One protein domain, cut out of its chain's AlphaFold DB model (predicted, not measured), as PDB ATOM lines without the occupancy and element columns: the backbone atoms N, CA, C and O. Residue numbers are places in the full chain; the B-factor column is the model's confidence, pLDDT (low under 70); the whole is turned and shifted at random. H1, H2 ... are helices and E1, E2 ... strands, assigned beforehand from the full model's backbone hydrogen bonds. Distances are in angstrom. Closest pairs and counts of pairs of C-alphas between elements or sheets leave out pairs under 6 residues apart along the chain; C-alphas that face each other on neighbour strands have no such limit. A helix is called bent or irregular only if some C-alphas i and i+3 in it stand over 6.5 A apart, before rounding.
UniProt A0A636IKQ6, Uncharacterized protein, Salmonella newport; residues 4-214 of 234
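What this domain is: This is residues 4 to 214 of the 234 residues of an uncharacterized protein of Salmonella newport (UniProt A0A636IKQ6). A long, loose rod of helices: the hairpin of H1 and H2 lies along one side, the bent helix H4 runs along much of the length, and H1 packs between H2 and the arm H4a. At one end a small strand hairpin, E1 and E2, sits with H3 and H7; at the other, H4b turns a corner into H5, and H6 folds back to cross H4a. The printed part has 211 residues, in the order H1 H2 E1 E2 H3 H4 H5 H6 H7, seven named helices and two antiparallel strands, mostly helix. It is loose, with a radius of gyration of the C-alphas of 23.6 A, and spans 78 by 38 by 27 A.

How they stand to each other: H1, residues 11 to 32, and H2, residues 40 to 69, form a helical hairpin and touch, closest at the C-alphas of Ala 25 and Thr 47, 5.1 A, at a steep tilt of 44 degrees, opposite ways. E1, residues 76 to 81, and E2, residues 84 to 90, form an antiparallel hairpin with N 79 and O 87 2.7 A apart, within hydrogen-bond range. H3, residues 91 to 102, touches H2, closest at the C-alphas of Arg 69 and His 92, 4.5 A. H4, residues 105 to 144, is the hub, touching 4 other helices; by its hydrogen bonds it was assigned as one helix, but it is bent, with C-alphas 128 and 131 7.1 A apart and its arms H4a, residues 105 to 128, and H4b, residues 131 to 144, at a steep tilt of 50 degrees. H4a touches H1 at a shallow tilt of 30 degrees, the same way, closest at the C-alphas of Phe 16 and Leu 112, 6.5 A. H5, residues 146 to 158, and H4b only just touch, with 3 pairs of C-alphas within 8 A, and only at the corner, closest at the C-alphas of Ala 142 and Ser 149, 5.6 A. H6, residues 161 to 189, touches H4a at a steep tilt of 55 degrees, closest at the C-alphas of Ser 126 and Val 180, 5.9 A. H7, residues 197 to 213, touches H3, closest at the C-alphas of Val 101 and Phe 202, 6.4 A. H6 and H7 are apart. Every O i to N i+4 pair is within hydrogen-bond range in H2, H3, H4a, H4b, H6 and H7, against 16 of 18 in H1 and 8 of 9 in H5.

Where its parts are: H1 begins at C-alpha 11 (-60.057, -17.609, 45.939), and H7 ends at C-alpha 213 (-48.959, -43.605, 65.234). H2 is 42.9 A long, H6 41.8 A, H4a 34.3 A and H1 31.2 A.

The domain as a whole: The C-alphas farthest apart, of Asn 158 and Gly 214, are 79.7 A apart. The printed part has no cut and no long link. The mean pLDDT of the printed part is 79.7; residues 33 to 38 and 192 to 195 are among those under 70.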
ATOM      1  N   PHE A   4     -64.378 -31.785  36.325       67.25
ATOM      2  CA  PHE A   4     -64.666 -30.355  36.456       67.25
ATOM      3  C   PHE A   4     -64.777 -29.867  37.906       67.25
ATOM      4  O   PHE A   4     -64.601 -28.679  38.159       67.25
ATOM      5  N   HIS A   5     -65.013 -30.755  38.877       72.00
ATOM      6  CA  HIS A   5     -65.069 -30.356  40.284       72.00
ATOM      7  C   HIS A   5     -63.712 -29.849  40.794       72.00
ATOM      8  O   HIS A   5     -63.662 -28.857  41.516       72.00
ATOM      9  N   TYR A   6     -62.608 -30.461  40.352       67.31
ATOM     10  CA  TYR A   6     -61.248 -30.058  40.743       67.31
ATOM     11  C   TYR A   6     -60.784 -28.765  40.065       67.31
ATOM     12  O   TYR A   6     -59.826 -28.147  40.519       67.31
ATOM     13  N   PHE A   7     -61.467 -28.344  38.997       65.62
ATOM     14  CA  PHE A   7     -61.221 -27.056  38.355       65.62
ATOM     15  C   PHE A   7     -61.835 -25.888  39.126       65.62
ATOM     16  O   PHE A   7     -61.435 -24.748  38.911       65.62
ATOM     17  N   ARG A   8     -62.762 -26.133  40.061       71.00
ATOM     18  CA  ARG A   8     -63.324 -25.081  40.913       71.00
ATOM     19  C   ARG A   8     -62.300 -24.673  41.976       71.00
ATOM     20  O   ARG A   8     -62.333 -25.153  43.107       71.00
ATOM     21  N   ALA A   9     -61.372 -23.808  41.581       65.69
ATOM     22  CA  ALA A   9     -60.321 -23.304  42.448       65.69
ATOM     23  C   ALA A   9     -60.883 -22.343  43.506       65.69
ATOM     24  O   ALA A   9     -61.868 -21.630  43.300       65.69
ATOM     25  N   ARG A  10     -60.250 -22.352  44.676       74.19
ATOM     26  CA  ARG A  10     -60.571 -21.425  45.765       74.19
ATOM     27  C   ARG A  10     -60.028 -20.027  45.470       74.19
ATOM     28  O   ARG A  10     -59.033 -19.912  44.753       74.19
ATOM     29  N   PRO A  11     -60.579 -18.967  46.090       74.38
ATOM     30  CA  PRO A  11     -60.057 -17.609  45.939       74.38
ATOM     31  C   PRO A  11     -58.548 -17.510  46.208       74.38
ATOM     32  O   PRO A  11     -57.824 -16.943  45.400       74.38
ATOM     33  N   ALA A  12     -58.049 -18.160  47.268       72.12
ATOM     34  CA  ALA A  12     -56.619 -18.178  47.592       72.12
ATOM     35  C   ALA A  12     -55.760 -18.858  46.506       72.12
ATOM     36  O   ALA A  12     -54.658 -18.404  46.206       72.12
ATOM     37  N   GLN A  13     -56.276 -19.911  45.865       76.75
ATOM     38  CA  GLN A  13     -55.588 -20.602  44.770       76.75
ATOM     39  C   GLN A  13     -55.551 -19.743  43.499       76.75
ATOM     40  O   GLN A  13     -54.537 -19.724  42.804       76.75
ATOM     41  N   HIS A  14     -56.616 -18.982  43.221       80.44
ATOM     42  CA  HIS A  14     -56.617 -17.998  42.138       80.44
ATOM     43  C   HIS A  14     -55.590 -16.890  42.378       80.44
ATOM     44  O   HIS A  14     -54.805 -16.588  41.481       80.44
ATOM     45  N   THR A  15     -55.541 -16.328  43.590       80.75
ATOM     46  CA  THR A  15     -54.544 -15.310  43.951       80.75
ATOM     47  C   THR A  15     -53.124 -15.848  43.806       80.75
ATOM     48  O   THR A  15     -52.269 -15.157  43.259       80.75
ATOM     49  N   PHE A  16     -52.878 -17.096  44.212       80.12
ATOM     50  CA  PHE A  16     -51.581 -17.750  44.034       80.12
ATOM     51  C   PHE A  16     -51.198 -17.873  42.562       80.12
ATOM     52  O   PHE A  16     -50.073 -17.530  42.196       80.12
ATOM     53  N   CYS A  17     -52.137 -18.289  41.710       82.69
ATOM     54  CA  CYS A  17     -51.878 -18.394  40.281       82.69
ATOM     55  C   CYS A  17     -51.554 -17.028  39.666       82.69
ATOM     56  O   CYS A  17     -50.544 -16.890  38.979       82.69
ATOM     57  N   ILE A  18     -52.357 -16.005  39.970       83.88
ATOM     58  CA  ILE A  18     -52.148 -14.633  39.486       83.88
ATOM     59  C   ILE A  18     -50.784 -14.098  39.912       83.88
ATOM     60  O   ILE A  18     -50.045 -13.572  39.078       83.88
ATOM     61  N   LEU A  19     -50.433 -14.283  41.186       84.50
ATOM     62  CA  LEU A  19     -49.196 -13.764  41.751       84.50
ATOM     63  C   LEU A  19     -47.948 -14.321  41.059       84.50
ATOM     64  O   LEU A  19     -46.983 -13.589  40.877       84.50
ATOM     65  N   HIS A  20     -47.971 -15.591  40.649       81.25
ATOM     66  CA  HIS A  20     -46.837 -16.232  39.978       81.25
ATOM     67  C   HIS A  20     -46.850 -16.017  38.458       81.25
ATOM     68  O   HIS A  20     -45.791 -15.897  37.844       81.25
ATOM     69  N   CYS A  21     -48.032 -15.933  37.840       85.12
ATOM     70  CA  CYS A  21     -48.153 -15.753  36.392       85.12
ATOM     71  C   CYS A  21     -47.758 -14.345  35.942       85.12
ATOM     72  O   CYS A  21     -47.122 -14.211  34.903       85.12
ATOM     73  N   LEU A  22     -48.112 -13.303  36.703       84.12
ATOM     74  CA  LEU A  22     -47.850 -11.908  36.325       84.12
ATOM     75  C   LEU A  22     -46.348 -11.601  36.150       84.12
ATOM     76  O   LEU A  22     -45.972 -11.131  35.073       84.12
ATOM     77  N   PRO A  23     -45.461 -11.892  37.125       81.88
ATOM     78  CA  PRO A  23     -44.024 -11.668  36.966       81.88
ATOM     79  C   PRO A  23     -43.423 -12.497  35.828       81.88
ATOM     80  O   PRO A  23     -42.598 -12.000  35.065       81.88
ATOM     81  N   LEU A  24     -43.864 -13.749  35.681       81.88
ATOM     82  CA  LEU A  24     -43.354 -14.650  34.651       81.88
ATOM     83  C   LEU A  24     -43.781 -14.207  33.242       81.88
ATOM     84  O   LEU A  24     -42.977 -14.245  32.312       81.88
ATOM     85  N   ALA A  25     -45.018 -13.729  33.087       85.19
ATOM     86  CA  ALA A  25     -45.513 -13.161  31.838       85.19
ATOM     87  C   ALA A  25     -44.766 -11.876  31.473       85.19
ATOM     88  O   ALA A  25     -44.410 -11.694  30.308       85.19
ATOM     89  N   LEU A  26     -44.490 -11.007  32.453       80.75
ATOM     90  CA  LEU A  26     -43.691  -9.797  32.240       80.75
ATOM     91  C   LEU A  26     -42.284 -10.150  31.752       80.75
ATOM     92  O   LEU A  26     -41.827  -9.593  30.755       80.75
ATOM     93  N   PHE A  27     -41.636 -11.114  32.409       80.62
ATOM     94  CA  PHE A  27     -40.311 -11.595  32.029       80.62
ATOM     95  C   PHE A  27     -40.292 -12.154  30.600       80.62
ATOM     96  O   PHE A  27     -39.512 -11.694  29.769       80.62
ATOM     97  N   LEU A  28     -41.192 -13.090  30.277       80.19
ATOM     98  CA  LEU A  28     -41.262 -13.693  28.941       80.19
ATOM     99  C   LEU A  28     -41.554 -12.652  27.857       80.19
ATOM    100  O   LEU A  28     -40.903 -12.651  26.815       80.19
ATOM    101  N   THR A  29     -42.487 -11.734  28.110       80.31
ATOM    102  CA  THR A  29     -42.830 -10.672  27.152       80.31
ATOM    103  C   THR A  29     -41.616  -9.814  26.810       80.31
ATOM    104  O   THR A  29     -41.415  -9.457  25.652       80.31
ATOM    105  N   ALA A  30     -40.787  -9.497  27.801       73.62
ATOM    106  CA  ALA A  30     -39.602  -8.685  27.586       73.62
ATOM    107  C   ALA A  30     -38.451  -9.445  26.920       73.62
ATOM    108  O   ALA A  30     -37.735  -8.856  26.115       73.62
ATOM    109  N   VAL A  31     -38.299 -10.746  27.189       74.06
ATOM    110  CA  VAL A  31     -37.324 -11.596  26.484       74.06
ATOM    111  C   VAL A  31     -37.661 -11.694  24.994       74.06
ATOM    112  O   VAL A  31     -36.768 -11.594  24.158       74.06
ATOM    113  N   PHE A  32     -38.942 -11.848  24.645       70.81
ATOM    114  CA  PHE A  32     -39.370 -11.961  23.246       70.81
ATOM    115  C   PHE A  32     -39.502 -10.615  22.519       70.81
ATOM    116  O   PHE A  32     -39.564 -10.594  21.292       70.81
ATOM    117  N   SER A  33     -39.535  -9.493  23.242       67.81
ATOM    118  CA  SER A  33     -39.628  -8.151  22.659       67.81
ATOM    119  C   SER A  33     -38.763  -7.128  23.420       67.81
ATOM    120  O   SER A  33     -39.305  -6.204  24.038       67.81
ATOM    121  N   PRO A  34     -37.424  -7.239  23.351       57.38
ATOM    122  CA  PRO A  34     -36.511  -6.389  24.120       57.38
ATOM    123  C   PRO A  34     -36.451  -4.929  23.632       57.38
ATOM    124  O   PRO A  34     -36.031  -4.053  24.384       57.38
ATOM    125  N   PHE A  35     -36.908  -4.630  22.409       53.31
ATOM    126  CA  PHE A  35     -36.763  -3.307  21.796       53.31
ATOM    127  C   PHE A  35     -38.067  -2.798  21.167       53.31
ATOM    128  O   PHE A  35     -38.396  -3.102  20.025       53.31
ATOM    129  N   GLY A  36     -38.821  -1.991  21.918       51.28
ATOM    130  CA  GLY A  36     -39.798  -1.045  21.358       51.28
ATOM    131  C   GLY A  36     -41.119  -1.604  20.807       51.28
ATOM    132  O   GLY A  36     -42.014  -0.812  20.519       51.28
ATOM    133  N   THR A  37     -41.307  -2.922  20.708       55.44
ATOM    134  CA  THR A  37     -42.576  -3.547  20.277       55.44
ATOM    135  C   THR A  37     -43.311  -4.211  21.435       55.44
ATOM    136  O   THR A  37     -43.774  -5.344  21.319       55.44
ATOM    137  N   TRP A  38     -43.400  -3.527  22.580       61.22
ATOM    138  CA  TRP A  38     -44.120  -4.046  23.740       61.22
ATOM    139  C   TRP A  38     -45.606  -4.175  23.394       61.22
ATOM    140  O   TRP A  38     -46.391  -3.233  23.500       61.22
ATOM    141  N   SER A  39     -45.986  -5.338  22.874       70.81
ATOM    142  CA  SER A  39     -47.356  -5.597  22.478       70.81
ATOM    143  C   SER A  39     -48.108  -6.044  23.720       70.81
ATOM    144  O   SER A  39     -47.930  -7.153  24.225       70.81
ATOM    145  N   GLY A  40     -48.984  -5.167  24.217       73.94
ATOM    146  CA  GLY A  40     -49.899  -5.517  25.305       73.94
ATOM    147  C   GLY A  40     -50.676  -6.800  24.995       73.94
ATOM    148  O   GLY A  40     -50.939  -7.595  25.889       73.94
ATOM    149  N   ASN A  41     -50.940  -7.064  23.711       82.06
ATOM    150  CA  ASN A  41     -51.535  -8.314  23.258       82.06
ATOM    151  C   ASN A  41     -50.671  -9.543  23.605       82.06
ATOM    152  O   ASN A  41     -51.188 -10.477  24.209       82.06
ATOM    153  N   LEU A  42     -49.364  -9.546  23.304       80.88
ATOM    154  CA  LEU A  42     -48.471 -10.658  23.669       80.88
ATOM    155  C   LEU A  42     -48.432 -10.854  25.186       80.88
ATOM    156  O   LEU A  42     -48.525 -11.986  25.648       80.88
ATOM    157  N   PHE A  43     -48.364  -9.767  25.956       82.75
ATOM    158  CA  PHE A  43     -48.394  -9.837  27.417       82.75
ATOM    159  C   PHE A  43     -49.678 -10.490  27.947       82.75
ATOM    160  O   PHE A  43     -49.621 -11.378  28.800       82.75
ATOM    161  N   ILE A  44     -50.839 -10.084  27.421       84.81
ATOM    162  CA  ILE A  44     -52.139 -10.651  27.796       84.81
ATOM    163  C   ILE A  44     -52.197 -12.135  27.423       84.81
ATOM    164  O   ILE A  44     -52.578 -12.954  28.259       84.81
ATOM    165  N   TRP A  45     -51.765 -12.497  26.212       85.81
ATOM    166  CA  TRP A  45     -51.712 -13.890  25.764       85.81
ATOM    167  C   TRP A  45     -50.796 -14.745  26.638       85.81
ATOM    168  O   TRP A  45     -51.205 -15.823  27.067       85.81
ATOM    169  N   MET A  46     -49.596 -14.258  26.963       84.69
ATOM    170  CA  MET A  46     -48.657 -14.957  27.845       84.69
ATOM    171  C   MET A  46     -49.222 -15.113  29.255       84.69
ATOM    172  O   MET A  46     -49.157 -16.198  29.827       84.69
ATOM    173  N   THR A  47     -49.841 -14.062  29.798       86.12
ATOM    174  CA  THR A  47     -50.483 -14.110  31.119       86.12
ATOM    175  C   THR A  47     -51.616 -15.133  31.141       86.12
ATOM    176  O   THR A  47     -51.675 -15.961  32.046       86.12
ATOM    177  N   ALA A  48     -52.493 -15.117  30.134       87.19
ATOM    178  CA  ALA A  48     -53.607 -16.052  30.027       87.19
ATOM    179  C   ALA A  48     -53.122 -17.500  29.860       87.19
ATOM    180  O   ALA A  48     -53.621 -18.397  30.540       87.19
ATOM    181  N   LEU A  49     -52.121 -17.733  29.009       88.62
ATOM    182  CA  LEU A  49     -51.556 -19.060  28.773       88.62
ATOM    183  C   LEU A  49     -50.899 -19.621  30.039       88.62
ATOM    184  O   LEU A  49     -51.182 -20.756  30.421       88.62
ATOM    185  N   LEU A  50     -50.085 -18.821  30.733       88.12
ATOM    186  CA  LEU A  50     -49.484 -19.215  32.008       88.12
ATOM    187  C   LEU A  50     -50.542 -19.493  33.073       88.12
ATOM    188  O   LEU A  50     -50.430 -20.483  33.794       88.12
ATOM    189  N   MET A  51     -51.595 -18.675  33.131       87.56
ATOM    190  CA  MET A  51     -52.709 -18.886  34.051       87.56
ATOM    191  C   MET A  51     -53.387 -20.230  33.802       87.56
ATOM    192  O   MET A  51     -53.617 -20.985  34.742       87.56
ATOM    193  N   VAL A  52     -53.691 -20.545  32.540       88.25
ATOM    194  CA  VAL A  52     -54.334 -21.809  32.159       88.25
ATOM    195  C   VAL A  52     -53.426 -22.996  32.473       88.25
ATOM    196  O   VAL A  52     -53.902 -23.989  33.022       88.25
ATOM    197  N   LEU A  53     -52.125 -22.895  32.186       88.69
ATOM    198  CA  LEU A  53     -51.157 -23.949  32.499       88.69
ATOM    199  C   LEU A  53     -51.027 -24.177  34.005       88.69
ATOM    200  O   LEU A  53     -51.075 -25.322  34.453       88.69
ATOM    201  N   LEU A  54     -50.893 -23.108  34.791       86.62
ATOM    202  CA  LEU A  54     -50.732 -23.203  36.238       86.62
ATOM    203  C   LEU A  54     -52.016 -23.702  36.904       86.62
ATOM    204  O   LEU A  54     -51.967 -24.592  37.751       86.62
ATOM    205  N   TRP A  55     -53.174 -23.206  36.466       85.56
ATOM    206  CA  TRP A  55     -54.474 -23.650  36.958       85.56
ATOM    207  C   TRP A  55     -54.760 -25.109  36.589       85.56
ATOM    208  O   TRP A  55     -55.157 -25.897  37.447       85.56
ATOM    209  N   GLY A  56     -54.495 -25.501  35.340       84.19
ATOM    210  CA  GLY A  56     -54.625 -26.882  34.879       84.19
ATOM    211  C   GLY A  56     -53.663 -27.824  35.602       84.19
ATOM    212  O   GLY A  56     -54.077 -28.886  36.068       84.19
ATOM    213  N   GLY A  57     -52.403 -27.418  35.770       85.25
ATOM    214  CA  GLY A  57     -51.399 -28.156  36.536       85.25
ATOM    215  C   GLY A  57     -51.816 -28.348  37.992       85.25
ATOM    216  O   GLY A  57     -51.757 -29.464  38.509       85.25
ATOM    217  N   MET A  58     -52.332 -27.295  38.628       83.88
ATOM    218  CA  MET A  58     -52.855 -27.348  39.992       83.88
ATOM    219  C   MET A  58     -54.060 -28.292  40.098       83.88
ATOM    220  O   MET A  58     -54.092 -29.146  40.981       83.88
ATOM    221  N   ALA A  59     -55.023 -28.209  39.176       83.12
ATOM    222  CA  ALA A  59     -56.194 -29.086  39.157       83.12
ATOM    223  C   ALA A  59     -55.807 -30.564  38.961       83.12
ATOM    224  O   ALA A  59     -56.329 -31.450  39.643       83.12
ATOM    225  N   LEU A  60     -54.848 -30.842  38.070       85.62
ATOM    226  CA  LEU A  60     -54.301 -32.186  37.873       85.62
ATOM    227  C   LEU A  60     -53.550 -32.684  39.109       85.62
ATOM    228  O   LEU A  60     -53.677 -33.858  39.463       85.62
ATOM    229  N   TYR A  61     -52.810 -31.805  39.783       83.81
ATOM    230  CA  TYR A  61     -52.102 -32.130  41.015       83.81
ATOM    231  C   TYR A  61     -53.073 -32.477  42.148       83.81
ATOM    232  O   TYR A  61     -52.953 -33.553  42.732       83.81
ATOM    233  N   ILE A  62     -54.090 -31.640  42.375       83.31
ATOM    234  CA  ILE A  62     -55.166 -31.861  43.355       83.31
ATOM    235  C   ILE A  62     -55.877 -33.189  43.071       83.31
ATOM    236  O   ILE A  62     -56.041 -34.018  43.968       83.31
ATOM    237  N   ARG A  63     -56.232 -33.451  41.809       84.00
ATOM    238  CA  ARG A  63     -56.847 -34.720  41.395       84.00
ATOM    239  C   ARG A  63     -55.936 -35.921  41.658       84.00
ATOM    240  O   ARG A  63     -56.417 -36.977  42.065       84.00
ATOM    241  N   LYS A  64     -54.631 -35.793  41.396       83.81
ATOM    242  CA  LYS A  64     -53.652 -36.856  41.659       83.81
ATOM    243  C   LYS A  64     -53.549 -37.130  43.158       83.81
ATOM    244  O   LYS A  64     -53.601 -38.292  43.543       83.81
ATOM    245  N   THR A  65     -53.449 -36.095  43.992       80.94
ATOM    246  CA  THR A  65     -53.422 -36.249  45.455       80.94
ATOM    247  C   THR A  65     -54.710 -36.862  45.996       80.94
ATOM    248  O   THR A  65     -54.640 -37.760  46.828       80.94
ATOM    249  N   ASP A  66     -55.867 -36.459  45.472       82.25
ATOM    250  CA  ASP A  66     -57.162 -36.993  45.897       82.25
ATOM    251  C   ASP A  66     -57.315 -38.475  45.533       82.25
ATOM    252  O   ASP A  66     -57.669 -39.300  46.369       82.25
ATOM    253  N   ARG A  67     -56.913 -38.861  44.312       82.81
ATOM    254  CA  ARG A  67     -56.840 -40.279  43.934       82.81
ATOM    255  C   ARG A  67     -55.939 -41.063  44.874       82.81
ATOM    256  O   ARG A  67     -56.351 -42.121  45.327       82.81
ATOM    257  N   LEU A  68     -54.744 -40.544  45.167       81.62
ATOM    258  CA  LEU A  68     -53.764 -41.218  46.017       81.62
ATOM    259  C   LEU A  68     -54.241 -41.422  47.457       81.62
ATOM    260  O   LEU A  68     -53.885 -42.425  48.068       81.62
ATOM    261  N   ARG A  69     -55.071 -40.514  47.976       77.69
ATOM    262  CA  ARG A  69     -55.675 -40.623  49.308       77.69
ATOM    263  C   ARG A  69     -56.631 -41.811  49.434       77.69
ATOM    264  O   ARG A  69     -56.745 -42.383  50.510       77.69
ATOM    265  N   HIS A  70     -57.314 -42.181  48.353       80.88
ATOM    266  CA  HIS A  70     -58.300 -43.263  48.360       80.88
ATOM    267  C   HIS A  70     -57.703 -44.657  48.109       80.88
ATOM    268  O   HIS A  70     -58.453 -45.633  48.098       80.88
ATOM    269  N   LEU A  71     -56.382 -44.785  47.919       77.75
ATOM    270  CA  LEU A  71     -55.748 -46.102  47.824       77.75
ATOM    271  C   LEU A  71     -55.691 -46.766  49.202       77.75
ATOM    272  O   LEU A  71     -55.048 -46.260  50.117       77.75
ATOM    273  N   THR A  72     -56.320 -47.934  49.316       65.94
ATOM    274  CA  THR A  72     -56.365 -48.746  50.543       65.94
ATOM    275  C   THR A  72     -55.022 -49.408  50.852       65.94
ATOM    276  O   THR A  72     -54.671 -49.563  52.017       65.94
ATOM    277  N   ASP A  73     -54.241 -49.735  49.818       69.44
ATOM    278  CA  ASP A  73     -52.888 -50.263  49.961       69.44
ATOM    279  C   ASP A  73     -51.941 -49.510  49.028       69.44
ATOM    280  O   ASP A  73     -52.226 -49.296  47.847       69.44
ATOM    281  N   SER A  74     -50.849 -48.994  49.584       73.81
ATOM    282  CA  SER A  74     -49.955 -48.087  48.869       73.81
ATOM    283  C   SER A  74     -48.524 -48.279  49.347       73.81
ATOM    284  O   SER A  74     -48.330 -48.497  50.548       73.81
ATOM    285  N   PRO A  75     -47.529 -48.188  48.445       80.06
ATOM    286  CA  PRO A  75     -46.139 -48.398  48.810       80.06
ATOM    287  C   PRO A  75     -45.695 -47.391  49.873       80.06
ATOM    288  O   PRO A  75     -46.204 -46.265  49.968       80.06
ATOM    289  N   GLU A  76     -44.735 -47.812  50.687       81.25
ATOM    290  CA  GLU A  76     -44.091 -46.940  51.654       81.25
ATOM    291  C   GLU A  76     -43.162 -45.961  50.926       81.25
ATOM    292  O   GLU A  76     -42.380 -46.335  50.052       81.25
ATOM    293  N   VAL A  77     -43.269 -44.681  51.266       80.25
ATOM    294  CA  VAL A  77     -42.509 -43.597  50.651       80.25
ATOM    295  C   VAL A  77     -41.695 -42.897  51.727       80.25
ATOM    296  O   VAL A  77     -42.213 -42.500  52.773       80.25
ATOM    297  N   SER A  78     -40.408 -42.696  51.445       80.00
ATOM    298  CA  SER A  78     -39.552 -41.853  52.276       80.00
ATOM    299  C   SER A  78     -39.815 -40.371  51.987       80.00
ATOM    300  O   SER A  78     -39.819 -39.915  50.842       80.00
ATOM    301  N   ILE A  79     -40.060 -39.600  53.040       78.88
ATOM    302  CA  ILE A  79     -40.126 -38.144  53.004       78.88
ATOM    303  C   ILE A  79     -38.723 -37.624  53.251       78.88
ATOM    304  O   ILE A  79     -38.146 -37.860  54.311       78.88
ATOM    305  N   ARG A  80     -38.188 -36.898  52.272       75.69
ATOM    306  CA  ARG A  80     -36.891 -36.235  52.373       75.69
ATOM    307  C   ARG A  80     -37.080 -34.740  52.595       75.69
ATOM    308  O   ARG A  80     -37.961 -34.134  51.993       75.69
ATOM    309  N   HIS A  81     -36.233 -34.171  53.439       78.50
ATOM    310  CA  HIS A  81     -36.033 -32.738  53.579       78.50
ATOM    311  C   HIS A  81     -34.573 -32.432  53.238       78.50
ATOM    312  O   HIS A  81     -33.652 -32.796  53.978       78.50
ATOM    313  N   GLY A  82     -34.356 -31.854  52.055       74.69
ATOM    314  CA  GLY A  82     -33.024 -31.735  51.464       74.69
ATOM    315  C   GLY A  82     -32.356 -33.107  51.316       74.69
ATOM    316  O   GLY A  82     -32.917 -34.023  50.715       74.69
ATOM    317  N   LYS A  83     -31.167 -33.262  51.908       71.88
ATOM    318  CA  LYS A  83     -30.400 -34.520  51.894       71.88
ATOM    319  C   LYS A  83     -30.829 -35.536  52.968       71.88
ATOM    320  O   LYS A  83     -30.326 -36.652  52.961       71.88
ATOM    321  N   LYS A  84     -31.724 -35.177  53.899       74.25
ATOM    322  CA  LYS A  84     -32.086 -36.023  55.052       74.25
ATOM    323  C   LYS A  84     -33.448 -36.684  54.864       74.25
ATOM    324  O   LYS A  84     -34.406 -36.019  54.477       74.25
ATOM    325  N   VAL A  85     -33.562 -37.972  55.186       76.12
ATOM    326  CA  VAL A  85     -34.859 -38.657  55.301       76.12
ATOM    327  C   VAL A  85     -35.476 -38.298  56.655       76.12
ATOM    328  O   VAL A  85     -34.865 -38.527  57.692       76.12
ATOM    329  N   VAL A  86     -36.667 -37.701  56.647       76.69
ATOM    330  CA  VAL A  86     -37.376 -37.227  57.850       76.69
ATOM    331  C   VAL A  86     -38.371 -38.262  58.367       76.69
ATOM    332  O   VAL A  86     -38.555 -38.407  59.571       76.69
ATOM    333  N   ALA A  87     -39.032 -38.980  57.463       76.69
ATOM    334  CA  ALA A  87     -40.033 -39.977  57.817       76.69
ATOM    335  C   ALA A  87     -40.161 -41.021  56.710       76.69
ATOM    336  O   ALA A  87     -39.902 -40.721  55.545       76.69
ATOM    337  N   ARG A  88     -40.621 -42.222  57.055       80.81
ATOM    338  CA  ARG A  88     -41.210 -43.159  56.094       80.81
ATOM    339  C   ARG A  88     -42.685 -43.330  56.455       80.81
ATOM    340  O   ARG A  88     -43.024 -43.374  57.634       80.81
ATOM    341  N   MET A  89     -43.557 -43.293  55.454       82.56
ATOM    342  CA  MET A  89     -45.003 -43.468  55.627       82.56
ATOM    343  C   MET A  89     -45.625 -44.019  54.349       82.56
ATOM    344  O   MET A  89     -45.047 -43.885  53.268       82.56
ATOM    345  N   LYS A  90     -46.831 -44.581  54.439       83.50
ATOM    346  CA  LYS A  90     -47.559 -45.021  53.246       83.50
ATOM    347  C   LYS A  90     -47.905 -43.830  52.350       83.50
ATOM    348  O   LYS A  90     -48.218 -42.732  52.816       83.50
ATOM    349  N   GLN A  91     -47.876 -44.039  51.037       82.38
ATOM    350  CA  GLN A  91     -48.133 -42.975  50.064       82.38
ATOM    351  C   GLN A  91     -49.530 -42.342  50.199       82.38
ATOM    352  O   GLN A  91     -49.670 -41.142  49.952       82.38
ATOM    353  N   HIS A  92     -50.548 -43.099  50.621       83.25
ATOM    354  CA  HIS A  92     -51.888 -42.554  50.862       83.25
ATOM    355  C   HIS A  92     -51.938 -41.648  52.104       83.25
ATOM    356  O   HIS A  92     -52.587 -40.606  52.061       83.25
ATOM    357  N   GLU A  93     -51.192 -41.970  53.169       82.25
ATOM    358  CA  GLU A  93     -51.075 -41.122  54.366       82.25
ATOM    359  C   GLU A  93     -50.380 -39.805  54.021       82.25
ATOM    360  O   GLU A  93     -50.854 -38.722  54.370       82.25
ATOM    361  N   LYS A  94     -49.304 -39.881  53.227       84.56
ATOM    362  CA  LYS A  94     -48.632 -38.698  52.680       84.56
ATOM    363  C   LYS A  94     -49.592 -37.839  51.860       84.56
ATOM    364  O   LYS A  94     -49.594 -36.617  52.000       84.56
ATOM    365  N   ALA A  95     -50.378 -38.465  50.984       82.31
ATOM    366  CA  ALA A  95     -51.339 -37.769  50.136       82.31
ATOM    367  C   ALA A  95     -52.455 -37.115  50.958       82.31
ATOM    368  O   ALA A  95     -52.852 -35.998  50.636       82.31
ATOM    369  N   GLN A  96     -52.905 -37.755  52.040       84.38
ATOM    370  CA  GLN A  96     -53.861 -37.171  52.973       84.38
ATOM    371  C   GLN A  96     -53.279 -35.947  53.688       84.38
ATOM    372  O   GLN A  96     -53.895 -34.888  53.659       84.38
ATOM    373  N   LEU A  97     -52.080 -36.052  54.265       84.12
ATOM    374  CA  LEU A  97     -51.430 -34.915  54.926       84.12
ATOM    375  C   LEU A  97     -51.210 -33.752  53.953       84.12
ATOM    376  O   LEU A  97     -51.472 -32.600  54.288       84.12
ATOM    377  N   MET A  98     -50.770 -34.055  52.730       84.06
ATOM    378  CA  MET A  98     -50.589 -33.058  51.677       84.06
ATOM    379  C   MET A  98     -51.921 -32.396  51.308       84.06
ATOM    380  O   MET A  98     -51.993 -31.173  51.243       84.06
ATOM    381  N   TRP A  99     -52.984 -33.188  51.130       83.56
ATOM    382  CA  TRP A  99     -54.335 -32.693  50.870       83.56
ATOM    383  C   TRP A  99     -54.809 -31.728  51.956       83.56
ATOM    384  O   TRP A  99     -55.282 -30.636  51.652       83.56
ATOM    385  N   GLU A 100     -54.644 -32.094  53.225       84.69
ATOM    386  CA  GLU A 100     -55.067 -31.247  54.332       84.69
ATOM    387  C   GLU A 100     -54.250 -29.944  54.423       84.69
ATOM    388  O   GLU A 100     -54.772 -28.954  54.932       84.69
ATOM    389  N   VAL A 101     -52.983 -29.927  53.986       83.38
ATOM    390  CA  VAL A 101     -52.161 -28.700  53.915       83.38
ATOM    391  C   VAL A 101     -52.591 -27.830  52.734       83.38
ATOM    392  O   VAL A 101     -52.726 -26.623  52.880       83.38
ATOM    393  N   LEU A 102     -52.860 -28.427  51.571       78.81
ATOM    394  CA  LEU A 102     -53.388 -27.719  50.394       78.81
ATOM    395  C   LEU A 102     -54.766 -27.103  50.638       78.81
ATOM    396  O   LEU A 102     -55.140 -26.140  49.968       78.81
ATOM    397  N   GLN A 103     -55.534 -27.690  51.555       79.94
ATOM    398  CA  GLN A 103     -56.853 -27.218  51.950       79.94
ATOM    399  C   GLN A 103     -56.806 -26.171  53.076       79.94
ATOM    400  O   GLN A 103     -57.849 -25.599  53.401       79.94
ATOM    401  N   ASP A 104     -55.630 -25.940  53.662       83.81
ATOM    402  CA  ASP A 104     -55.406 -24.979  54.734       83.81
ATOM    403  C   ASP A 104     -55.216 -23.576  54.146       83.81
ATOM    404  O   ASP A 104     -54.161 -23.223  53.607       83.81
ATOM    405  N   ASP A 105     -56.285 -22.782  54.214       79.38
ATOM    406  CA  ASP A 105     -56.300 -21.432  53.660       79.38
ATOM    407  C   ASP A 105     -55.323 -20.501  54.407       79.38
ATOM    408  O   ASP A 105     -54.838 -19.537  53.810       79.38
ATOM    409  N   ASP A 106     -54.980 -20.793  55.668       84.12
ATOM    410  CA  ASP A 106     -54.046 -19.979  56.450       84.12
ATOM    411  C   ASP A 106     -52.606 -20.169  55.966       84.12
ATOM    412  O   ASP A 106     -51.893 -19.189  55.758       84.12
ATOM    413  N   VAL A 107     -52.203 -21.410  55.668       83.12
ATOM    414  CA  VAL A 107     -50.878 -21.714  55.088       83.12
ATOM    415  C   VAL A 107     -50.744 -21.103  53.692       83.12
ATOM    416  O   VAL A 107     -49.711 -20.514  53.362       83.12
ATOM    417  N   LEU A 108     -51.808 -21.188  52.882       79.56
ATOM    418  CA  LEU A 108     -51.883 -20.537  51.572       79.56
ATOM    419  C   LEU A 108     -51.720 -19.016  51.688       79.56
ATOM    420  O   LEU A 108     -50.949 -18.424  50.934       79.56
ATOM    421  N   ARG A 109     -52.426 -18.377  52.628       81.06
ATOM    422  CA  ARG A 109     -52.328 -16.931  52.873       81.06
ATOM    423  C   ARG A 109     -50.960 -16.524  53.396       81.06
ATOM    424  O   ARG A 109     -50.453 -15.493  52.966       81.06
ATOM    425  N   GLU A 110     -50.358 -17.317  54.273       86.31
ATOM    426  CA  GLU A 110     -49.006 -17.074  54.769       86.31
ATOM    427  C   GLU A 110     -47.999 -17.122  53.614       86.31
ATOM    428  O   GLU A 110     -47.277 -16.148  53.411       86.31
ATOM    429  N   GLN A 111     -48.030 -18.172  52.779       83.94
ATOM    430  CA  GLN A 111     -47.155 -18.260  51.601       83.94
ATOM    431  C   GLN A 111     -47.382 -17.081  50.650       83.94
ATOM    432  O   GLN A 111     -46.422 -16.508  50.134       83.94
ATOM    433  N   LEU A 112     -48.643 -16.709  50.407       83.81
ATOM    434  CA  LEU A 112     -49.000 -15.572  49.561       83.81
ATOM    435  C   LEU A 112     -48.451 -14.261  50.114       83.81
ATOM    436  O   LEU A 112     -47.896 -13.476  49.353       83.81
ATOM    437  N   ASN A 113     -48.578 -14.030  51.418       85.50
ATOM    438  CA  ASN A 113     -48.107 -12.809  52.052       85.50
ATOM    439  C   ASN A 113     -46.575 -12.733  52.052       85.50
ATOM    440  O   ASN A 113     -46.010 -11.683  51.750       85.50
ATOM    441  N   THR A 114     -45.891 -13.852  52.304       84.94
ATOM    442  CA  THR A 114     -44.430 -13.941  52.179       84.94
ATOM    443  C   THR A 114     -43.987 -13.688  50.740       84.94
ATOM    444  O   THR A 114     -43.088 -12.881  50.509       84.94
ATOM    445  N   SER A 115     -44.658 -14.307  49.765       83.06
ATOM    446  CA  SER A 115     -44.370 -14.118  48.337       83.06
ATOM    447  C   SER A 115     -44.618 -12.674  47.900       83.06
ATOM    448  O   SER A 115     -43.810 -12.096  47.179       83.06
ATOM    449  N   TRP A 116     -45.703 -12.060  48.376       83.62
ATOM    450  CA  TRP A 116     -46.029 -10.660  48.120       83.62
ATOM    451  C   TRP A 116     -44.988  -9.717  48.721       83.62
ATOM    452  O   TRP A 116     -44.468  -8.850  48.026       83.62
ATOM    453  N   SER A 117     -44.633  -9.911  49.993       86.12
ATOM    454  CA  SER A 117     -43.609  -9.117  50.675       86.12
ATOM    455  C   SER A 117     -42.255  -9.216  49.966       86.12
ATOM    456  O   SER A 117     -41.595  -8.199  49.747       86.12
ATOM    457  N   TYR A 118     -41.878 -10.420  49.530       83.88
ATOM    458  CA  TYR A 118     -40.665 -10.650  48.752       83.88
ATOM    459  C   TYR A 118     -40.703  -9.929  47.398       83.88
ATOM    460  O   TYR A 118     -39.765  -9.204  47.066       83.88
ATOM    461  N   LEU A 119     -41.808 -10.042  46.652       83.12
ATOM    462  CA  LEU A 119     -41.992  -9.328  45.384       83.12
ATOM    463  C   LEU A 119     -41.895  -7.810  45.564       83.12
ATOM    464  O   LEU A 119     -41.167  -7.155  44.824       83.12
ATOM    465  N   VAL A 120     -42.563  -7.250  46.575       85.81
ATOM    466  CA  VAL A 120     -42.486  -5.815  46.890       85.81
ATOM    467  C   VAL A 120     -41.056  -5.406  47.243       85.81
ATOM    468  O   VAL A 120     -40.587  -4.365  46.783       85.81
ATOM    469  N   SER A 121     -40.333  -6.225  48.011       85.50
ATOM    470  CA  SER A 121     -38.940  -5.951  48.376       85.50
ATOM    471  C   SER A 121     -38.012  -5.944  47.158       85.50
ATOM    472  O   SER A 121     -37.204  -5.025  47.012       85.50
ATOM    473  N   ILE A 122     -38.157  -6.911  46.245       84.25
ATOM    474  CA  ILE A 122     -37.389  -6.946  44.993       84.25
ATOM    475  C   ILE A 122     -37.726  -5.746  44.111       84.25
ATOM    476  O   ILE A 122     -36.820  -5.096  43.591       84.25
ATOM    477  N   ILE A 123     -39.013  -5.427  43.948       83.56
ATOM    478  CA  ILE A 123     -39.449  -4.282  43.143       83.56
ATOM    479  C   ILE A 123     -38.868  -2.992  43.727       83.56
ATOM    480  O   ILE A 123     -38.263  -2.208  43.004       83.56
ATOM    481  N   SER A 124     -38.948  -2.801  45.043       85.25
ATOM    482  CA  SER A 124     -38.377  -1.629  45.707       85.25
ATOM    483  C   SER A 124     -36.862  -1.528  45.496       85.25
ATOM    484  O   SER A 124     -36.383  -0.482  45.060       85.25
ATOM    485  N   ARG A 125     -36.111  -2.616  45.720       82.69
ATOM    486  CA  ARG A 125     -34.655  -2.639  45.502       82.69
ATOM    487  C   ARG A 125     -34.302  -2.354  44.048       82.69
ATOM    488  O   ARG A 125     -33.467  -1.497  43.778       82.69
ATOM    489  N   SER A 126     -34.957  -3.031  43.112       80.94
ATOM    490  CA  SER A 126     -34.691  -2.857  41.683       80.94
ATOM    491  C   SER A 126     -34.913  -1.411  41.235       80.94
ATOM    492  O   SER A 126     -34.053  -0.871  40.546       80.94
ATOM    493  N   VAL A 127     -35.976  -0.738  41.691       82.69
ATOM    494  CA  VAL A 127     -36.211   0.689  41.396       82.69
ATOM    495  C   VAL A 127     -35.065   1.563  41.914       82.69
ATOM    496  O   VAL A 127     -34.608   2.452  41.199       82.69
ATOM    497  N   THR A 128     -34.544   1.289  43.113       84.06
ATOM    498  CA  THR A 128     -33.409   2.038  43.677       84.06
ATOM    499  C   THR A 128     -32.098   1.803  42.916       84.06
ATOM    500  O   THR A 128     -31.323   2.740  42.744       84.06
ATOM    501  N   PHE A 129     -31.841   0.581  42.433       81.00
ATOM    502  CA  PHE A 129     -30.579   0.226  41.763       81.00
ATOM    503  C   PHE A 129     -30.573   0.464  40.247       81.00
ATOM    504  O   PHE A 129     -29.500   0.632  39.668       81.00
ATOM    505  N   THR A 130     -31.741   0.544  39.603       79.81
ATOM    506  CA  THR A 130     -31.875   0.798  38.155       79.81
ATOM    507  C   THR A 130     -31.029   1.975  37.644       79.81
ATOM    508  O   THR A 130     -30.314   1.777  36.662       79.81
ATOM    509  N   PRO A 131     -31.027   3.175  38.269       79.31
ATOM    510  CA  PRO A 131     -30.209   4.285  37.775       79.31
ATOM    511  C   PRO A 131     -28.704   3.990  37.836       79.31
ATOM    512  O   PRO A 131     -27.973   4.365  36.923       79.31
ATOM    513  N   VAL A 132     -28.238   3.277  38.865       84.25
ATOM    514  CA  VAL A 132     -26.822   2.901  39.007       84.25
ATOM    515  C   VAL A 132     -26.418   1.918  37.909       84.25
ATOM    516  O   VAL A 132     -25.384   2.101  37.269       84.25
ATOM    517  N   VAL A 133     -27.253   0.908  37.651       82.06
ATOM    518  CA  VAL A 133     -27.013  -0.079  36.590       82.06
ATOM    519  C   VAL A 133     -27.024   0.588  35.215       82.06
ATOM    520  O   VAL A 133     -26.157   0.300  34.398       82.06
ATOM    521  N   LEU A 134     -27.939   1.531  34.972       83.25
ATOM    522  CA  LEU A 134     -28.014   2.269  33.710       83.25
ATOM    523  C   LEU A 134     -26.729   3.069  33.451       83.25
ATOM    524  O   LEU A 134     -26.161   2.974  32.363       83.25
ATOM    525  N   VAL A 135     -26.234   3.804  34.453       84.88
ATOM    526  CA  VAL A 135     -24.976   4.562  34.345       84.88
ATOM    527  C   VAL A 135     -23.782   3.632  34.133       84.88
ATOM    528  O   VAL A 135     -22.940   3.911  33.281       84.88
ATOM    529  N   LEU A 136     -23.718   2.506  34.851       85.06
ATOM    530  CA  LEU A 136     -22.660   1.508  34.670       85.06
ATOM    531  C   LEU A 136     -22.685   0.890  33.267       85.06
ATOM    532  O   LEU A 136     -21.632   0.782  32.644       85.06
ATOM    533  N   CYS A 137     -23.859   0.533  32.741       81.06
ATOM    534  CA  CYS A 137     -24.004   0.015  31.380       81.06
ATOM    535  C   CYS A 137     -23.596   1.051  30.326       81.06
ATOM    536  O   CYS A 137     -22.887   0.709  29.381       81.06
ATOM    537  N   ALA A 138     -23.995   2.315  30.496       82.06
ATOM    538  CA  ALA A 138     -23.607   3.396  29.592       82.06
ATOM    539  C   ALA A 138     -22.088   3.645  29.620       82.06
ATOM    540  O   ALA A 138     -21.461   3.752  28.566       82.06
ATOM    541  N   GLY A 139     -21.484   3.675  30.813       83.00
ATOM    542  CA  GLY A 139     -20.039   3.832  30.982       83.00
ATOM    543  C   GLY A 139     -19.243   2.655  30.413       83.00
ATOM    544  O   GLY A 139     -18.257   2.864  29.711       83.00
ATOM    545  N   ALA A 140     -19.697   1.421  30.645       82.75
ATOM    546  CA  ALA A 140     -19.085   0.225  30.071       82.75
ATOM    547  C   ALA A 140     -19.173   0.219  28.537       82.75
ATOM    548  O   ALA A 140     -18.191  -0.113  27.878       82.75
ATOM    549  N   GLY A 141     -20.311   0.629  27.967       81.44
ATOM    550  CA  GLY A 141     -20.472   0.768  26.518       81.44
ATOM    551  C   GLY A 141     -19.498   1.785  25.917       81.44
ATOM    552  O   GLY A 141     -18.827   1.476  24.937       81.44
ATOM    553  N   ALA A 142     -19.358   2.952  26.552       82.50
ATOM    554  CA  ALA A 142     -18.418   3.988  26.122       82.50
ATOM    555  C   ALA A 142     -16.944   3.553  26.226       82.50
ATOM    556  O   ALA A 142     -16.118   3.987  25.427       82.50
ATOM    557  N   TRP A 143     -16.607   2.693  27.193       87.19
ATOM    558  CA  TRP A 143     -15.249   2.174  27.370       87.19
ATOM    559  C   TRP A 143     -14.908   1.038  26.397       87.19
ATOM    560  O   TRP A 143     -13.806   0.996  25.855       87.19
ATOM    561  N   LEU A 144     -15.834   0.096  26.191       87.44
ATOM    562  CA  LEU A 144     -15.599  -1.102  25.379       87.44
ATOM    563  C   LEU A 144     -15.691  -0.824  23.873       87.44
ATOM    564  O   LEU A 144     -14.969  -1.455  23.106       87.44
ATOM    565  N   LEU A 145     -16.570   0.092  23.452       86.19
ATOM    566  CA  LEU A 145     -16.837   0.403  22.042       86.19
ATOM    567  C   LEU A 145     -16.992   1.924  21.844       86.19
ATOM    568  O   LEU A 145     -18.095   2.419  21.592       86.19
ATOM    569  N   PRO A 146     -15.897   2.697  21.973       80.62
ATOM    570  CA  PRO A 146     -15.957   4.157  21.939       80.62
ATOM    571  C   PRO A 146     -16.477   4.699  20.597       80.62
ATOM    572  O   PRO A 146     -17.334   5.583  20.594       80.62
ATOM    573  N   GLU A 147     -16.041   4.126  19.472       82.25
ATOM    574  CA  GLU A 147     -16.458   4.510  18.110       82.25
ATOM    575  C   GLU A 147     -17.968   4.283  17.887       82.25
ATOM    576  O   GLU A 147     -18.694   5.202  17.497       82.25
ATOM    577  N   ASP A 148     -18.474   3.092  18.229       82.12
ATOM    578  CA  ASP A 148     -19.895   2.748  18.073       82.12
ATOM    579  C   ASP A 148     -20.783   3.561  19.022       82.12
ATOM    580  O   ASP A 148     -21.888   3.969  18.659       82.12
ATOM    581  N   SER A 149     -20.301   3.846  20.236       77.50
ATOM    582  CA  SER A 149     -21.034   4.669  21.201       77.50
ATOM    583  C   SER A 149     -21.181   6.121  20.727       77.50
ATOM    584  O   SER A 149     -22.261   6.704  20.850       77.50
ATOM    585  N   ALA A 150     -20.144   6.695  20.104       79.38
ATOM    586  CA  ALA A 150     -20.202   8.028  19.513       79.38
ATOM    587  C   ALA A 150     -21.129   8.070  18.283       79.38
ATOM    588  O   ALA A 150     -21.929   9.003  18.128       79.38
ATOM    589  N   ALA A 151     -21.086   7.036  17.436       80.50
ATOM    590  CA  ALA A 151     -22.000   6.879  16.305       80.50
ATOM    591  C   ALA A 151     -23.468   6.749  16.761       80.50
ATOM    592  O   ALA A 151     -24.358   7.390  16.199       80.50
ATOM    593  N   LEU A 152     -23.733   6.004  17.837       79.31
ATOM    594  CA  LEU A 152     -25.068   5.877  18.429       79.31
ATOM    595  C   LEU A 152     -25.596   7.207  18.972       79.31
ATOM    596  O   LEU A 152     -26.750   7.550  18.724       79.31
ATOM    597  N   VAL A 153     -24.765   7.985  19.674       79.62
ATOM    598  CA  VAL A 153     -25.161   9.298  20.215       79.62
ATOM    599  C   VAL A 153     -25.496  10.283  19.091       79.62
ATOM    600  O   VAL A 153     -26.477  11.026  19.182       79.62
ATOM    601  N   THR A 154     -24.717  10.281  18.007       79.62
ATOM    602  CA  THR A 154     -24.991  11.143  16.845       79.62
ATOM    603  C   THR A 154     -26.252  10.719  16.091       79.62
ATOM    604  O   THR A 154     -27.041  11.585  15.712       79.62
ATOM    605  N   GLN A 155     -26.507   9.415  15.943       80.31
ATOM    606  CA  GLN A 155     -27.767   8.901  15.397       80.31
ATOM    607  C   GLN A 155     -28.964   9.273  16.276       80.31
ATOM    608  O   GLN A 155     -29.973   9.755  15.763       80.31
ATOM    609  N   TRP A 156     -28.835   9.142  17.599       75.56
ATOM    610  CA  TRP A 156     -29.865   9.535  18.561       75.56
ATOM    611  C   TRP A 156     -30.267  10.999  18.430       75.56
ATOM    612  O   TRP A 156     -31.452  11.318  18.488       75.56
ATOM    613  N   ARG A 157     -29.298  11.891  18.200       78.00
ATOM    614  CA  ARG A 157     -29.549  13.327  18.032       78.00
ATOM    615  C   ARG A 157     -30.405  13.654  16.803       78.00
ATOM    616  O   ARG A 157     -31.087  14.674  16.801       78.00
ATOM    617  N   ASN A 158     -30.375  12.795  15.786       83.69
ATOM    618  CA  ASN A 158     -31.094  12.981  14.525       83.69
ATOM    619  C   ASN A 158     -32.426  12.207  14.469       83.69
ATOM    620  O   ASN A 158     -33.164  12.329  13.490       83.69
ATOM    621  N   CYS A 159     -32.749  11.407  15.491       80.94
ATOM    622  CA  CYS A 159     -33.983  10.628  15.541       80.94
ATOM    623  C   CYS A 159     -35.191  11.455  16.024       80.94
ATOM    624  O   CYS A 159     -35.052  12.361  16.847       80.94
ATOM    625  N   PRO A 160     -36.413  11.115  15.573       85.06
ATOM    626  CA  PRO A 160     -37.633  11.734  16.077       85.06
ATOM    627  C   PRO A 160     -37.888  11.358  17.546       85.06
ATOM    628  O   PRO A 160     -37.672  10.218  17.966       85.06
ATOM    629  N   ALA A 161     -38.414  12.315  18.318       80.69
ATOM    630  CA  ALA A 161     -38.599  12.189  19.766       80.69
ATOM    631  C   ALA A 161     -39.471  10.987  20.188       80.69
ATOM    632  O   ALA A 161     -39.150  10.324  21.171       80.69
ATOM    633  N   ASP A 162     -40.527  10.653  19.436       79.31
ATOM    634  CA  ASP A 162     -41.394   9.495  19.733       79.31
ATOM    635  C   ASP A 162     -40.613   8.170  19.671       79.31
ATOM    636  O   ASP A 162     -40.741   7.299  20.530       79.31
ATOM    637  N   THR A 163     -39.710   8.034  18.696       78.81
ATOM    638  CA  THR A 163     -38.862   6.843  18.589       78.81
ATOM    639  C   THR A 163     -37.906   6.754  19.775       78.81
ATOM    640  O   THR A 163     -37.817   5.698  20.397       78.81
ATOM    641  N   ILE A 164     -37.270   7.862  20.164       78.25
ATOM    642  CA  ILE A 164     -36.348   7.904  21.312       78.25
ATOM    643  C   ILE A 164     -37.054   7.465  22.601       78.25
ATOM    644  O   ILE A 164     -36.529   6.626  23.329       78.25
ATOM    645  N   VAL A 165     -38.268   7.961  22.862       79.75
ATOM    646  CA  VAL A 165     -39.038   7.589  24.061       79.75
ATOM    647  C   VAL A 165     -39.327   6.086  24.097       79.75
ATOM    648  O   VAL A 165     -39.163   5.459  25.144       79.75
ATOM    649  N   ARG A 166     -39.691   5.477  22.962       78.25
ATOM    650  CA  ARG A 166     -39.948   4.026  22.882       78.25
ATOM    651  C   ARG A 166     -38.691   3.192  23.129       78.25
ATOM    652  O   ARG A 166     -38.763   2.191  23.843       78.25
ATOM    653  N   TRP A 167     -37.545   3.603  22.583       75.31
ATOM    654  CA  TRP A 167     -36.265   2.929  22.829       75.31
ATOM    655  C   TRP A 167     -35.816   3.074  24.283       75.31
ATOM    656  O   TRP A 167     -35.437   2.078  24.895       75.31
ATOM    657  N   CYS A 168     -35.928   4.271  24.863       78.50
ATOM    658  CA  CYS A 168     -35.632   4.510  26.276       78.50
ATOM    659  C   CYS A 168     -36.517   3.664  27.198       78.50
ATOM    660  O   CYS A 168     -36.009   3.060  28.138       78.50
ATOM    661  N   ALA A 169     -37.819   3.572  26.915       77.56
ATOM    662  CA  ALA A 169     -38.736   2.737  27.685       77.56
ATOM    663  C   ALA A 169     -38.366   1.244  27.598       77.56
ATOM    664  O   ALA A 169     -38.325   0.563  28.620       77.56
ATOM    665  N   GLY A 170     -38.039   0.745  26.399       75.88
ATOM    666  CA  GLY A 170     -37.585  -0.636  26.206       75.88
ATOM    667  C   GLY A 170     -36.280  -0.936  26.947       75.88
ATOM    668  O   GLY A 170     -36.213  -1.892  27.716       75.88
ATOM    669  N   MET A 171     -35.276  -0.069  26.796       77.38
ATOM    670  CA  MET A 171     -33.990  -0.195  27.488       77.38
ATOM    671  C   MET A 171     -34.152  -0.183  29.007       77.38
ATOM    672  O   MET A 171     -33.574  -1.025  29.692       77.38
ATOM    673  N   LEU A 172     -34.978   0.723  29.540       80.50
ATOM    674  CA  LEU A 172     -35.253   0.793  30.972       80.50
ATOM    675  C   LEU A 172     -35.887  -0.506  31.483       80.50
ATOM    676  O   LEU A 172     -35.464  -1.023  32.514       80.50
ATOM    677  N   MET A 173     -36.850  -1.064  30.746       78.38
ATOM    678  CA  MET A 173     -37.484  -2.339  31.095       78.38
ATOM    679  C   MET A 173     -36.487  -3.504  31.089       78.38
ATOM    680  O   MET A 173     -36.504  -4.322  32.006       78.38
ATOM    681  N   VAL A 174     -35.594  -3.573  30.097       76.94
ATOM    682  CA  VAL A 174     -34.560  -4.619  30.023       76.94
ATOM    683  C   VAL A 174     -33.578  -4.500  31.188       76.94
ATOM    684  O   VAL A 174     -33.314  -5.491  31.867       76.94
ATOM    685  N   VAL A 175     -33.077  -3.294  31.470       81.12
ATOM    686  CA  VAL A 175     -32.182  -3.038  32.612       81.12
ATOM    687  C   VAL A 175     -32.864  -3.412  33.927       81.12
ATOM    688  O   VAL A 175     -32.256  -4.056  34.787       81.12
ATOM    689  N   TRP A 176     -34.143  -3.067  34.075       81.06
ATOM    690  CA  TRP A 176     -34.927  -3.392  35.260       81.06
ATOM    691  C   TRP A 176     -35.064  -4.907  35.453       81.06
ATOM    692  O   TRP A 176     -34.786  -5.420  36.536       81.06
ATOM    693  N   LEU A 177     -35.389  -5.647  34.391       80.50
ATOM    694  CA  LEU A 177     -35.501  -7.107  34.439       80.50
ATOM    695  C   LEU A 177     -34.173  -7.800  34.714       80.50
ATOM    696  O   LEU A 177     -34.142  -8.744  35.499       80.50
ATOM    697  N   MET A 178     -33.079  -7.318  34.124       79.81
ATOM    698  CA  MET A 178     -31.741  -7.828  34.425       79.81
ATOM    699  C   MET A 178     -31.382  -7.605  35.894       79.81
ATOM    700  O   MET A 178     -30.877  -8.509  36.553       79.81
ATOM    701  N   THR A 179     -31.710  -6.433  36.440       84.06
ATOM    702  CA  THR A 179     -31.479  -6.113  37.857       84.06
ATOM    703  C   THR A 179     -32.285  -7.039  38.771       84.06
ATOM    704  O   THR A 179     -31.746  -7.600  39.725       84.06
ATOM    705  N   VAL A 180     -33.567  -7.254  38.457       83.75
ATOM    706  CA  VAL A 180     -34.436  -8.205  39.169       83.75
ATOM    707  C   VAL A 180     -33.876  -9.626  39.095       83.75
ATOM    708  O   VAL A 180     -33.769 -10.286  40.126       83.75
ATOM    709  N   LEU A 181     -33.471 -10.087  37.910       83.75
ATOM    710  CA  LEU A 181     -32.912 -11.423  37.714       83.75
ATOM    711  C   LEU A 181     -31.617 -11.615  38.514       83.75
ATOM    712  O   LEU A 181     -31.480 -12.619  39.209       83.75
ATOM    713  N   CYS A 182     -30.706 -10.640  38.491       83.19
ATOM    714  CA  CYS A 182     -29.489 -10.659  39.303       83.19
ATOM    715  C   CYS A 182     -29.801 -10.766  40.799       83.19
ATOM    716  O   CYS A 182     -29.174 -11.565  41.496       83.19
ATOM    717  N   HIS A 183     -30.786 -10.015  41.303       82.25
ATOM    718  CA  HIS A 183     -31.207 -10.128  42.701       82.25
ATOM    719  C   HIS A 183     -31.790 -11.503  43.022       82.25
ATOM    720  O   HIS A 183     -31.403 -12.089  44.027       82.25
ATOM    721  N   VAL A 184     -32.646 -12.051  42.156       82.88
ATOM    722  CA  VAL A 184     -33.235 -13.387  42.339       82.88
ATOM    723  C   VAL A 184     -32.155 -14.470  42.352       82.88
ATOM    724  O   VAL A 184     -32.172 -15.331  43.226       82.88
ATOM    725  N   VAL A 185     -31.193 -14.417  41.427       83.94
ATOM    726  CA  VAL A 185     -30.066 -15.361  41.378       83.94
ATOM    727  C   VAL A 185     -29.172 -15.213  42.608       83.94
ATOM    728  O   VAL A 185     -28.747 -16.213  43.179       83.94
ATOM    729  N   THR A 186     -28.923 -13.984  43.062       83.19
ATOM    730  CA  THR A 186     -28.128 -13.733  44.272       83.19
ATOM    731  C   THR A 186     -28.839 -14.261  45.514       83.19
ATOM    732  O   THR A 186     -28.228 -14.945  46.331       83.19
ATOM    733  N   ASP A 187     -30.136 -13.999  45.658       82.44
ATOM    734  CA  ASP A 187     -30.924 -14.500  46.783       82.44
ATOM    735  C   ASP A 187     -31.071 -16.039  46.723       82.44
ATOM    736  O   ASP A 187     -31.086 -16.683  47.776       82.44
ATOM    737  N   ALA A 188     -31.058 -16.643  45.522       79.31
ATOM    738  CA  ALA A 188     -30.990 -18.097  45.320       79.31
ATOM    739  C   ALA A 188     -29.656 -18.674  45.785       79.31
ATOM    740  O   ALA A 188     -29.631 -19.606  46.583       79.31
ATOM    741  N   ALA A 189     -28.549 -18.090  45.328       78.88
ATOM    742  CA  ALA A 189     -27.203 -18.504  45.705       78.88
ATOM    743  C   ALA A 189     -26.962 -18.360  47.216       78.88
ATOM    744  O   ALA A 189     -26.286 -19.187  47.824       78.88
ATOM    745  N   MET A 190     -27.560 -17.341  47.838       79.62
ATOM    746  CA  MET A 190     -27.451 -17.076  49.272       79.62
ATOM    747  C   MET A 190     -28.465 -17.858  50.127       79.62
ATOM    748  O   MET A 190     -28.534 -17.607  51.330       79.62
ATOM    749  N   ASN A 191     -29.255 -18.778  49.547       70.38
ATOM    750  CA  ASN A 191     -30.318 -19.534  50.233       70.38
ATOM    751  C   ASN A 191     -31.264 -18.646  51.065       70.38
ATOM    752  O   ASN A 191     -31.731 -19.029  52.138       70.38
ATOM    753  N   ARG A 192     -31.541 -17.429  50.586       65.50
ATOM    754  CA  ARG A 192     -32.427 -16.478  51.276       65.50
ATOM    755  C   ARG A 192     -33.904 -16.767  51.053       65.50
ATOM    756  O   ARG A 192     -34.738 -16.222  51.775       65.50
ATOM    757  N   PHE A 193     -34.223 -17.645  50.105       62.97
ATOM    758  CA  PHE A 193     -35.512 -18.320  50.058       62.97
ATOM    759  C   PHE A 193     -35.609 -19.212  51.298       62.97
ATOM    760  O   PHE A 193     -35.136 -20.346  51.306       62.97
ATOM    761  N   GLY A 194     -36.129 -18.649  52.391       56.78
ATOM    762  CA  GLY A 194     -36.390 -19.402  53.612       56.78
ATOM    763  C   GLY A 194     -37.283 -20.613  53.329       56.78
ATOM    764  O   GLY A 194     -37.961 -20.665  52.307       56.78
ATOM    765  N   GLU A 195     -37.287 -21.590  54.240       65.25
ATOM    766  CA  GLU A 195     -38.170 -22.758  54.137       65.25
ATOM    767  C   GLU A 195     -39.615 -22.338  53.823       65.25
ATOM    768  O   GLU A 195     -40.224 -21.603  54.608       65.25
ATOM    769  N   ASP A 196     -40.158 -22.832  52.703       75.75
ATOM    770  CA  ASP A 196     -41.539 -22.578  52.283       75.75
ATOM    771  C   ASP A 196     -42.521 -22.873  53.423       75.75
ATOM    772  O   ASP A 196     -42.421 -23.918  54.085       75.75
ATOM    773  N   SER A 197     -43.518 -22.003  53.625       79.00
ATOM    774  CA  SER A 197     -44.523 -22.203  54.680       79.00
ATOM    775  C   SER A 197     -45.274 -23.524  54.479       79.00
ATOM    776  O   SER A 197     -45.568 -24.228  55.445       79.00
ATOM    777  N   PHE A 198     -45.467 -23.932  53.220       77.31
ATOM    778  CA  PHE A 198     -45.986 -25.242  52.827       77.31
ATOM    779  C   PHE A 198     -45.136 -26.404  53.328       77.31
ATOM    780  O   PHE A 198     -45.666 -27.342  53.925       77.31
ATOM    781  N   THR A 199     -43.824 -26.352  53.104       80.44
ATOM    782  CA  THR A 199     -42.893 -27.399  53.538       80.44
ATOM    783  C   THR A 199     -42.863 -27.472  55.059       80.44
ATOM    784  O   THR A 199     -42.956 -28.559  55.630       80.44
ATOM    785  N   ARG A 200     -42.840 -26.319  55.734       84.44
ATOM    786  CA  ARG A 200     -42.894 -26.238  57.195       84.44
ATOM    787  C   ARG A 200     -44.198 -26.806  57.759       84.44
ATOM    788  O   ARG A 200     -44.158 -27.624  58.679       84.44
ATOM    789  N   ALA A 201     -45.343 -26.410  57.206       83.81
ATOM    790  CA  ALA A 201     -46.658 -26.893  57.620       83.81
ATOM    791  C   ALA A 201     -46.795 -28.401  57.382       83.81
ATOM    792  O   ALA A 201     -47.239 -29.133  58.268       83.81
ATOM    793  N   PHE A 202     -46.331 -28.883  56.229       82.69
ATOM    794  CA  PHE A 202     -46.297 -30.301  55.909       82.69
ATOM    795  C   PHE A 202     -45.437 -31.079  56.909       82.69
ATOM    796  O   PHE A 202     -45.939 -31.997  57.552       82.69
ATOM    797  N   LEU A 203     -44.182 -30.678  57.137       83.56
ATOM    798  CA  LEU A 203     -43.289 -31.343  58.093       83.56
ATOM    799  C   LEU A 203     -43.832 -31.320  59.526       83.56
ATOM    800  O   LEU A 203     -43.691 -32.307  60.250       83.56
ATOM    801  N   LYS A 204     -44.486 -30.227  59.938       86.94
ATOM    802  CA  LYS A 204     -45.159 -30.137  61.242       86.94
ATOM    803  C   LYS A 204     -46.246 -31.206  61.375       86.94
ATOM    804  O   LYS A 204     -46.319 -31.871  62.408       86.94
ATOM    805  N   ARG A 205     -47.050 -31.415  60.331       83.56
ATOM    806  CA  ARG A 205     -48.106 -32.438  60.329       83.56
ATOM    807  C   ARG A 205     -47.563 -33.859  60.199       83.56
ATOM    808  O   ARG A 205     -48.081 -34.751  60.859       83.56
ATOM    809  N   VAL A 206     -46.475 -34.061  59.454       84.44
ATOM    810  CA  VAL A 206     -45.751 -35.343  59.407       84.44
ATOM    811  C   VAL A 206     -45.261 -35.745  60.800       84.44
ATOM    812  O   VAL A 206     -45.521 -36.863  61.234       84.44
ATOM    813  N   LYS A 207     -44.620 -34.825  61.533       83.19
ATOM    814  CA  LYS A 207     -44.164 -35.080  62.911       83.19
ATOM    815  C   LYS A 207     -45.329 -35.397  63.851       83.19
ATOM    816  O   LYS A 207     -45.244 -36.335  64.637       83.19
ATOM    817  N   ALA A 208     -46.428 -34.648  63.757       84.25
ATOM    818  CA  ALA A 208     -47.624 -34.900  64.564       84.25
ATOM    819  C   ALA A 208     -48.243 -36.281  64.276       84.25
ATOM    820  O   ALA A 208     -48.666 -36.973  65.201       84.25
ATOM    821  N   HIS A 209     -48.252 -36.704  63.008       80.06
ATOM    822  CA  HIS A 209     -48.720 -38.029  62.601       80.06
ATOM    823  C   HIS A 209     -47.818 -39.145  63.139       80.06
ATOM    824  O   HIS A 209     -48.324 -40.113  63.693       80.06
ATOM    825  N   GLN A 210     -46.491 -38.980  63.091       79.50
ATOM    826  CA  GLN A 210     -45.546 -39.939  63.688       79.50
ATOM    827  C   GLN A 210     -45.760 -40.108  65.199       79.50
ATOM    828  O   GLN A 210     -45.832 -41.235  65.686       79.50
ATOM    829  N   HIS A 211     -45.951 -39.004  65.933       75.56
ATOM    830  CA  HIS A 211     -46.275 -39.056  67.363       75.56
ATOM    831  C   HIS A 211     -47.589 -39.794  67.650       75.56
ATOM    832  O   HIS A 211     -47.677 -40.512  68.642       75.56
ATOM    833  N   ARG A 212     -48.605 -39.636  66.792       75.81
ATOM    834  CA  ARG A 212     -49.913 -40.288  66.957       75.81
ATOM    835  C   ARG A 212     -49.866 -41.787  66.643       75.81
ATOM    836  O   ARG A 212     -50.540 -42.557  67.316       75.81
ATOM    837  N   THR A 213     -49.079 -42.197  65.653       71.12
ATOM    838  CA  THR A 213     -48.959 -43.605  65.234       71.12
ATOM    839  C   THR A 213     -47.913 -44.375  66.054       71.12
ATOM    840  O   THR A 213     -47.752 -45.578  65.877       71.12
ATOM    841  N   GLY A 214     -47.193 -43.705  66.964       61.16
ATOM    842  CA  GLY A 214     -46.149 -44.323  67.787       61.16
ATOM    843  C   GLY A 214     -44.942 -44.815  66.980       61.16
ATOM    844  O   GLY A 214     -44.144 -45.602  67.485       61.16
TER     845      GLY A 214